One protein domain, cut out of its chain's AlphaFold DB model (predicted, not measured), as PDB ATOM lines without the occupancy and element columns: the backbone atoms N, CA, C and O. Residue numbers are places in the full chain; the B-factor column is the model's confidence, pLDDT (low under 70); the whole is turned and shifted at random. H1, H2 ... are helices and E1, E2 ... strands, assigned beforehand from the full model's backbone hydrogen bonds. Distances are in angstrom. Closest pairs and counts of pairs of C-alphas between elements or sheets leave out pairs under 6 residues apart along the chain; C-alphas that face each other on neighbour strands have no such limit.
ATOM      1  N   GLN A  36      10.233  37.703  37.298       60.25
ATOM      2  CA  GLN A  36       9.853  39.093  37.054       60.25
ATOM      3  C   GLN A  36       8.861  39.182  35.874       60.25
ATOM      4  O   GLN A  36       9.204  38.855  34.738       60.25
ATOM      5  N   GLN A  37       7.617  39.581  36.157       73.19
ATOM      6  CA  GLN A  37       6.548  39.781  35.168       73.19
ATOM      7  C   GLN A  37       6.744  41.106  34.406       73.19
ATOM      8  O   GLN A  37       7.191  42.085  35.002       73.19
ATOM      9  N   GLY A  38       6.384  41.150  33.117       83.62
ATOM     10  CA  GLY A  38       6.503  42.336  32.253       83.62
ATOM     11  C   GLY A  38       5.289  42.541  31.336       83.62
ATOM     12  O   GLY A  38       4.345  41.751  31.359       83.62
ATOM     13  N   CYS A  39       5.291  43.603  30.530       89.25
ATOM     14  CA  CYS A  39       4.234  43.903  29.557       89.25
ATOM     15  C   CYS A  39       4.545  43.287  28.190       89.25
ATOM     16  O   CYS A  39       5.631  43.492  27.647       89.25
ATOM     17  N   CYS A  40       3.575  42.568  27.629       87.56
ATOM     18  CA  CYS A  40       3.589  42.036  26.271       87.56
ATOM     19  C   CYS A  40       2.513  42.755  25.451       87.56
ATOM     20  O   CYS A  40       1.350  42.722  25.847       87.56
ATOM     21  N   ALA A  41       2.886  43.387  24.337       86.44
ATOM     22  CA  ALA A  41       1.962  44.071  23.429       86.44
ATOM     23  C   ALA A  41       2.008  43.468  22.025       86.44
ATOM     24  O   ALA A  41       3.084  43.102  21.545       86.44
ATOM     25  N   TRP A  42       0.855  43.406  21.356       83.19
ATOM     26  CA  TRP A  42       0.731  42.934  19.978       83.19
ATOM     27  C   TRP A  42      -0.369  43.647  19.189       83.19
ATOM     28  O   TRP A  42      -1.254  44.295  19.745       83.19
ATOM     29  N   GLN A  43      -0.324  43.480  17.865       79.25
ATOM     30  CA  GLN A  43      -1.352  43.954  16.935       79.25
ATOM     31  C   GLN A  43      -1.779  42.820  15.989       79.25
ATOM     32  O   GLN A  43      -0.930  42.106  15.457       79.25
ATOM     33  N   LEU A  44      -3.088  42.632  15.793       75.62
ATOM     34  CA  LEU A  44      -3.670  41.600  14.914       75.62
ATOM     35  C   LEU A  44      -3.589  42.015  13.431       75.62
ATOM     36  O   LEU A  44      -3.847  43.171  13.115       75.62
ATOM     37  N   LYS A  45      -3.291  41.086  12.507       70.00
ATOM     38  CA  LYS A  45      -3.185  41.383  11.058       70.00
ATOM     39  C   LYS A  45      -4.447  41.971  10.425       70.00
ATOM     40  O   LYS A  45      -4.317  42.804   9.536       70.00
ATOM     41  N   ASP A  46      -5.627  41.594  10.913       68.94
ATOM     42  CA  ASP A  46      -6.909  41.984  10.310       68.94
ATOM     43  C   ASP A  46      -7.571  43.194  10.999       68.94
ATOM     44  O   ASP A  46      -8.688  43.574  10.652       68.94
ATOM     45  N   THR A  47      -6.909  43.823  11.982       65.06
ATOM     46  CA  THR A  47      -7.455  44.996  12.687       65.06
ATOM     47  C   THR A  47      -6.375  46.016  13.046       65.06
ATOM     48  O   THR A  47      -5.255  45.666  13.404       65.06
ATOM     49  N   SER A  48      -6.726  47.300  13.070       64.50
ATOM     50  CA  SER A  48      -5.873  48.366  13.623       64.50
ATOM     51  C   SER A  48      -5.852  48.405  15.162       64.50
ATOM     52  O   SER A  48      -5.363  49.372  15.742       64.50
ATOM     53  N   LYS A  49      -6.387  47.381  15.846       66.38
ATOM     54  CA  LYS A  49      -6.479  47.334  17.309       66.38
ATOM     55  C   LYS A  49      -5.209  46.733  17.918       66.38
ATOM     56  O   LYS A  49      -4.789  45.640  17.537       66.38
ATOM     57  N   ALA A  50      -4.624  47.461  18.866       74.12
ATOM     58  CA  ALA A  50      -3.510  47.011  19.691       74.12
ATOM     59  C   ALA A  50      -4.029  46.443  21.019       74.12
ATOM     60  O   ALA A  50      -4.969  46.980  21.606       74.12
ATOM     61  N   GLU A  51      -3.410  45.367  21.493       78.69
ATOM     62  CA  GLU A  51      -3.721  44.725  22.770       78.69
ATOM     63  C   GLU A  51      -2.434  44.528  23.576       78.69
ATOM     64  O   GLU A  51      -1.354  44.329  23.014       78.69
ATOM     65  N   ALA A  52      -2.543  44.590  24.905       84.81
ATOM     66  CA  ALA A  52      -1.413  44.399  25.805       84.81
ATOM     67  C   ALA A  52      -1.836  43.663  27.085       84.81
ATOM     68  O   ALA A  52      -2.909  43.933  27.625       84.81
ATOM     69  N   ILE A  53      -0.981  42.769  27.593       83.06
ATOM     70  CA  ILE A  53      -1.180  42.035  28.859       83.06
ATOM     71  C   ILE A  53       0.103  41.988  29.695       83.06
ATOM     72  O   ILE A  53       1.203  42.210  29.189       83.06
ATOM     73  N   THR A  54      -0.039  41.641  30.974       86.31
ATOM     74  CA  THR A  54       1.089  41.356  31.870       86.31
ATOM     75  C   THR A  54       1.361  39.855  31.867       86.31
ATOM     76  O   THR A  54       0.487  39.077  32.236       86.31
ATOM     77  N   THR A  55       2.552  39.437  31.448       83.00
ATOM     78  CA  THR A  55       2.937  38.020  31.312       83.00
ATOM     79  C   THR A  55       4.462  37.874  31.405       83.00
ATOM     80  O   THR A  55       5.180  38.867  31.549       83.00
ATOM     81  N   THR A  56       4.986  36.651  31.388       87.94
ATOM     82  CA  THR A  56       6.435  36.410  31.354       87.94
ATOM     83  C   THR A  56       6.994  36.525  29.931       87.94
ATOM     84  O   THR A  56       6.267  36.446  28.938       87.94
ATOM     85  N   LYS A  57       8.318  36.694  29.806       83.62
ATOM     86  CA  LYS A  57       8.995  36.756  28.498       83.62
ATOM     87  C   LYS A  57       8.748  35.497  27.662       83.62
ATOM     88  O   LYS A  57       8.555  35.589  26.454       83.62
ATOM     89  N   GLU A  58       8.776  34.334  28.303       82.50
ATOM     90  CA  GLU A  58       8.610  33.029  27.657       82.50
ATOM     91  C   GLU A  58       7.185  32.851  27.129       82.50
ATOM     92  O   GLU A  58       7.002  32.501  25.965       82.50
ATOM     93  N   GLU A  59       6.180  33.200  27.934       83.00
ATOM     94  CA  GLU A  59       4.769  33.192  27.531       83.00
ATOM     95  C   GLU A  59       4.484  34.200  26.404       83.00
ATOM     96  O   GLU A  59       3.802  33.868  25.434       83.00
ATOM     97  N   CYS A  60       5.066  35.404  26.465       83.19
ATOM     98  CA  CYS A  60       4.937  36.403  25.400       83.19
ATOM     99  C   CYS A  60       5.543  35.910  24.075       83.19
ATOM    100  O   CYS A  60       4.960  36.090  23.005       83.19
ATOM    101  N   LEU A  61       6.697  35.237  24.123       80.75
ATOM    102  CA  LEU A  61       7.318  34.647  22.936       80.75
ATOM    103  C   LEU A  61       6.542  33.428  22.415       80.75
ATOM    104  O   LEU A  61       6.485  33.231  21.202       80.75
ATOM    105  N   ALA A  62       5.897  32.653  23.291       80.25
ATOM    106  CA  ALA A  62       5.032  31.541  22.899       80.25
ATOM    107  C   ALA A  62       3.778  32.005  22.129       80.25
ATOM    108  O   ALA A  62       3.277  31.289  21.263       80.25
ATOM    109  N   LEU A  63       3.300  33.238  22.344       73.38
ATOM    110  CA  LEU A  63       2.213  33.799  21.530       73.38
ATOM    111  C   LEU A  63       2.610  33.947  20.055       73.38
ATOM    112  O   LEU A  63       1.758  33.779  19.179       73.38
ATOM    113  N   LYS A  64       3.897  34.165  19.756       65.81
ATOM    114  CA  LYS A  64       4.411  34.259  18.381       65.81
ATOM    115  C   LYS A  64       4.270  32.945  17.603       65.81
ATOM    116  O   LYS A  64       4.101  32.980  16.389       65.81
ATOM    117  N   SER A  65       4.324  31.796  18.280       59.91
ATOM    118  CA  SER A  65       4.184  30.470  17.658       59.91
ATOM    119  C   SER A  65       2.738  29.954  17.626       59.91
ATOM    120  O   SER A  65       2.478  28.928  17.003       59.91
ATOM    121  N   SER A  66       1.785  30.672  18.235       59.38
ATOM    122  CA  SER A  66       0.394  30.224  18.441       59.38
ATOM    123  C   SER A  66      -0.552  30.351  17.232       59.38
ATOM    124  O   SER A  66      -1.749  30.104  17.356       59.38
ATOM    125  N   GLY A  67      -0.064  30.738  16.049       57.25
ATOM    126  CA  GLY A  67      -0.868  30.755  14.814       57.25
ATOM    127  C   GLY A  67      -1.904  31.885  14.688       57.25
ATOM    128  O   GLY A  67      -2.491  32.037  13.618       57.25
ATOM    129  N   ARG A  68      -2.103  32.735  15.706       60.59
ATOM    130  CA  ARG A  68      -2.808  34.015  15.522       60.59
ATOM    131  C   ARG A  68      -1.860  34.980  14.816       60.59
ATOM    132  O   ARG A  68      -0.753  35.230  15.286       60.59
ATOM    133  N   GLN A  69      -2.243  35.462  13.638       66.69
ATOM    134  CA  GLN A  69      -1.346  36.249  12.802       66.69
ATOM    135  C   GLN A  69      -1.204  37.683  13.341       66.69
ATOM    136  O   GLN A  69      -1.947  38.577  12.948       66.69
ATOM    137  N   TYR A  70      -0.250  37.909  14.242       69.19
ATOM    138  CA  TYR A  70       0.111  39.245  14.722       69.19
ATOM    139  C   TYR A  70       1.118  39.918  13.773       69.19
ATOM    140  O   TYR A  70       1.979  39.247  13.200       69.19
ATOM    141  N   THR A  71       1.023  41.235  13.585       66.44
ATOM    142  CA  THR A  71       1.979  42.040  12.791       66.44
ATOM    143  C   THR A  71       3.145  42.556  13.623       66.44
ATOM    144  O   THR A  71       4.237  42.760  13.098       66.44
ATOM    145  N   PHE A  72       2.923  42.744  14.922       66.88
ATOM    146  CA  PHE A  72       3.879  43.297  15.870       66.88
ATOM    147  C   PHE A  72       3.740  42.561  17.203       66.88
ATOM    148  O   PHE A  72       2.620  42.264  17.613       66.88
ATOM    149  N   LEU A  73       4.865  42.247  17.851       76.69
ATOM    150  CA  LEU A  73       4.915  41.672  19.196       76.69
ATOM    151  C   LEU A  73       6.152  42.212  19.920       76.69
ATOM    152  O   LEU A  73       7.270  42.052  19.424       76.69
ATOM    153  N   ALA A  74       5.957  42.841  21.077       78.38
ATOM    154  CA  ALA A  74       7.026  43.433  21.877       78.38
ATOM    155  C   ALA A  74       6.847  43.115  23.364       78.38
ATOM    156  O   ALA A  74       5.728  43.096  23.872       78.38
ATOM    157  N   PHE A  75       7.965  42.893  24.058       82.69
ATOM    158  CA  PHE A  75       7.999  42.599  25.489       82.69
ATOM    159  C   PHE A  75       8.920  43.574  26.224       82.69
ATOM    160  O   PHE A  75      10.030  43.835  25.756       82.69
ATOM    161  N   SER A  76       8.482  44.074  27.381       81.38
ATOM    162  CA  SER A  76       9.269  44.972  28.230       81.38
ATOM    163  C   SER A  76       9.031  44.729  29.720       81.38
ATOM    164  O   SER A  76       7.890  44.631  30.167       81.38
ATOM    165  N   ASN A  77      10.115  44.684  30.499       81.44
ATOM    166  CA  ASN A  77      10.071  44.434  31.945       81.44
ATOM    167  C   ASN A  77       9.687  45.669  32.774       81.44
ATOM    168  O   ASN A  77       9.238  45.523  33.907       81.44
ATOM    169  N   ASP A  78       9.843  46.871  32.216       80.62
ATOM    170  CA  ASP A  78       9.682  48.135  32.955       80.62
ATOM    171  C   ASP A  78       8.313  48.803  32.726       80.62
ATOM    172  O   ASP A  78       8.061  49.930  33.159       80.62
ATOM    173  N   TYR A  79       7.423  48.116  32.004       82.44
ATOM    174  CA  TYR A  79       6.165  48.658  31.496       82.44
ATOM    175  C   TYR A  79       4.969  47.800  31.937       82.44
ATOM    176  O   TYR A  79       5.117  46.616  32.241       82.44
ATOM    177  N   LYS A  80       3.769  48.394  31.957       82.19
ATOM    178  CA  LYS A  80       2.484  47.757  32.297       82.19
ATOM    179  C   LYS A  80       1.435  47.992  31.198       82.19
ATOM    180  O   LYS A  80       1.457  49.061  30.585       82.19
ATOM    181  N   PRO A  81       0.514  47.042  30.956       79.75
ATOM    182  CA  PRO A  81      -0.526  47.186  29.941       79.75
ATOM    183  C   PRO A  81      -1.620  48.174  30.377       79.75
ATOM    184  O   PRO A  81      -2.124  48.093  31.496       79.75
ATOM    185  N   HIS A  82      -2.020  49.079  29.487       76.50
ATOM    186  CA  HIS A  82      -3.136  50.009  29.670       76.50
ATOM    187  C   HIS A  82      -3.734  50.390  28.309       76.50
ATOM    188  O   HIS A  82      -3.002  50.853  27.441       76.50
ATOM    189  N   ASN A  83      -5.041  50.183  28.110       74.44
ATOM    190  CA  ASN A  83      -5.770  50.514  26.871       74.44
ATOM    191  C   ASN A  83      -5.059  50.075  25.573       74.44
ATOM    192  O   ASN A  83      -4.984  50.825  24.604       74.44
ATOM    193  N   GLY A  84      -4.505  48.858  25.564       75.19
ATOM    194  CA  GLY A  84      -3.802  48.301  24.401       75.19
ATOM    195  C   GLY A  84      -2.354  48.774  24.214       75.19
ATOM    196  O   GLY A  84      -1.719  48.403  23.233       75.19
ATOM    197  N   LEU A  85      -1.810  49.558  25.151       78.56
ATOM    198  CA  LEU A  85      -0.443  50.088  25.130       78.56
ATOM    199  C   LEU A  85       0.375  49.554  26.314       78.56
ATOM    200  O   LEU A  85      -0.162  49.309  27.392       78.56
ATOM    201  N   CYS A  86       1.692  49.428  26.140       84.62
ATOM    202  CA  CYS A  86       2.619  49.254  27.258       84.62
ATOM    203  C   CYS A  86       3.099  50.635  27.718       84.62
ATOM    204  O   CYS A  86       3.791  51.327  26.974       84.62
ATOM    205  N   LEU A  87       2.755  51.030  28.944       83.00
ATOM    206  CA  LEU A  87       3.162  52.301  29.549       83.00
ATOM    207  C   LEU A  87       4.236  52.078  30.613       83.00
ATOM    208  O   LEU A  87       4.188  51.085  31.335       83.00
ATOM    209  N   SER A  88       5.194  53.002  30.726       82.69
ATOM    210  CA  SER A  88       6.169  52.976  31.824       82.69
ATOM    211  C   SER A  88       5.441  53.116  33.160       82.69
ATOM    212  O   SER A  88       4.320  53.625  33.201       82.69
ATOM    213  N   ALA A  89       6.059  52.704  34.269       73.62
ATOM    214  CA  ALA A  89       5.440  52.847  35.590       73.62
ATOM    215  C   ALA A  89       4.941  54.284  35.858       73.62
ATOM    216  O   ALA A  89       3.831  54.469  36.349       73.62
ATOM    217  N   GLU A  90       5.713  55.298  35.461       75.00
ATOM    218  CA  GLU A  90       5.346  56.709  35.610       75.00
ATOM    219  C   GLU A  90       4.184  57.129  34.695       75.00
ATOM    220  O   GLU A  90       3.283  57.845  35.129       75.00
ATOM    221  N   ALA A  91       4.171  56.675  33.438       73.81
ATOM    222  CA  ALA A  91       3.106  56.992  32.486       73.81
ATOM    223  C   ALA A  91       1.804  56.242  32.801       73.81
ATOM    224  O   ALA A  91       0.725  56.804  32.656       73.81
ATOM    225  N   PHE A  92       1.896  55.008  33.297       69.12
ATOM    226  CA  PHE A  92       0.757  54.229  33.775       69.12
ATOM    227  C   PHE A  92       0.101  54.898  34.986       69.12
ATOM    228  O   PHE A  92      -1.120  54.988  35.055       69.12
ATOM    229  N   LEU A  93       0.896  55.422  35.927       63.34
ATOM    230  CA  LEU A  93       0.366  56.163  37.075       63.34
ATOM    231  C   LEU A  93      -0.345  57.450  36.648       63.34
ATOM    232  O   LEU A  93      -1.359  57.785  37.239       63.34
ATOM    233  N   LYS A  94       0.144  58.131  35.604       66.56
ATOM    234  CA  LYS A  94      -0.517  59.319  35.040       66.56
ATOM    235  C   LYS A  94      -1.786  58.975  34.252       66.56
ATOM    236  O   LYS A  94      -2.784  59.660  34.413       66.56
ATOM    237  N   ALA A  95      -1.774  57.912  33.447       59.44
ATOM    238  CA  ALA A  95      -2.925  57.482  32.642       59.44
ATOM    239  C   ALA A  95      -4.025  56.791  33.470       59.44
ATOM    240  O   ALA A  95      -5.199  56.871  33.136       59.44
ATOM    241  N   SER A  96      -3.666  56.148  34.585       57.03
ATOM    242  CA  SER A  96      -4.637  55.634  35.563       57.03
ATOM    243  C   SER A  96      -5.171  56.708  36.526       57.03
ATOM    244  O   SER A  96      -6.089  56.414  37.289       57.03
ATOM    245  N   ASP A  97      -4.644  57.943  36.479       49.56
ATOM    246  CA  ASP A  97      -5.075  59.075  37.321       49.56
ATOM    247  C   ASP A  97      -6.404  59.708  36.850       49.56
ATOM    248  O   ASP A  97      -6.993  60.479  37.605       49.56
ATOM    249  N   GLU A  98      -6.945  59.337  35.677       46.19
ATOM    250  CA  GLU A  98      -8.331  59.686  35.282       46.19
ATOM    251  C   GLU A  98      -9.392  58.964  36.131       46.19
ATOM    252  O   GLU A  98     -10.569  59.305  36.118       46.19
ATOM    253  N   ASN A  99      -8.984  58.000  36.956       47.06
ATOM    254  CA  ASN A  99      -9.814  57.485  38.034       47.06
ATOM    255  C   ASN A  99      -8.947  57.401  39.285       47.06
ATOM    256  O   ASN A  99      -8.426  56.342  39.638       47.06
ATOM    257  N   LYS A 100      -8.749  58.563  39.919       48.25
ATOM    258  CA  LYS A 100      -7.888  58.790  41.086       48.25
ATOM    259  C   LYS A 100      -8.363  58.016  42.315       48.25
ATOM    260  O   LYS A 100      -8.866  58.561  43.296       48.25
ATOM    261  N   ARG A 101      -8.184  56.701  42.266       53.72
ATOM    262  CA  ARG A 101      -8.343  55.796  43.391       53.72
ATOM    263  C   ARG A 101      -7.140  56.010  44.291       53.72
ATOM    264  O   ARG A 101      -6.000  55.796  43.892       53.72
TER     265      ARG A 101
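What this domain is: This is residues 36 to 101 of the 410 residues of an uncharacterized protein of Candidatus Falkowbacteria bacterium (UniProt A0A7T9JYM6). A twisted sheet of three strands, E2, E1 and E3, has the helix H1 over one face and the small hairpin of E4 and E5 over the other, partly face to face with it, and the last helix, H2, lies beyond that hairpin. The parts follow one another from H1 through the two sheets to H2. The printed part has 66 residues with five named strands and two named helices, in the order E1, E2, H1, E3, E4, E5, H2, a mixed class of helices and strands; both sheets are antiparallel, the larger in the order E2, E1, E3. It is only just compact, close to loose, with a radius of gyration of the C-alphas of 12.6 A, and its outline is flat, spanning 39 by 28 by 14 A.

Where its parts are: The inner strand E1, residues 38 to 44, runs 20.1 A from C-alpha 38 at (6.503, 42.336, 32.253). Its neighbours are E2, residues 50 to 55, 16.0 A long, and E3, residues 70 to 76, 17.3 A. H1, residues 57 to 65, measures 13.4 A and begins at C-alpha 57 at (8.995, 36.756, 28.498). E4 holds residues 79 to 82 and E5 residues 85 to 88. H2, residues 89 to 99, is 16.1 A long and ends at C-alpha 99 at (-9.814, 57.485, 38.034).

How they stand to each other: E1 and E3 are antiparallel at 169 degrees, with N 39 and O 76 2.8 A apart. E1 and E2 form an antiparallel hairpin at 150 degrees, with N 40 and O 53 2.9 A apart. H1 is on this sheet at a height of 9.0 A, over E1 and only just over E3, on which 3 of its 9 C-alphas fall. On the local plane it runs along the strands, at 2 degrees to E1; the closest C-alphas of H1 and E1 are those of Cys 60 and Cys 40, 5.9 A apart. E2, H1 and E3 make a split strand-helix-strand unit, two strands that run the same way with E1 between them, and its crossover is right-handed. The two sheets form a sandwich, two sheets face to face, with best planes 40 degrees apart; the closest C-alphas of E1 and E4 are those of Cys 39 and Lys 80, 5.0 A apart. In the hairpin of E4 and E5, antiparallel at 138 degrees, N 80 and O 87 are 2.8 A apart. The closest C-alphas of E4 and H2 are those of Tyr 79 and Ala 89, 5.9 A apart, while H1 and H2 are apart. Of the O i to N i+4 pairs, 3 of 5 in H1 and 5 of 7 in H2 are within hydrogen-bond range.

The domain as a whole: The two C-alphas farthest apart are those of Gly 67 and Lys 100, at 39.1 A. The printed part has no cut, and its links between named elements are tight. Mean pLDDT of the printed part is 73.2; residue 36 and residues 46 to 49, 64 to 72 and 92 to 101 are under 70.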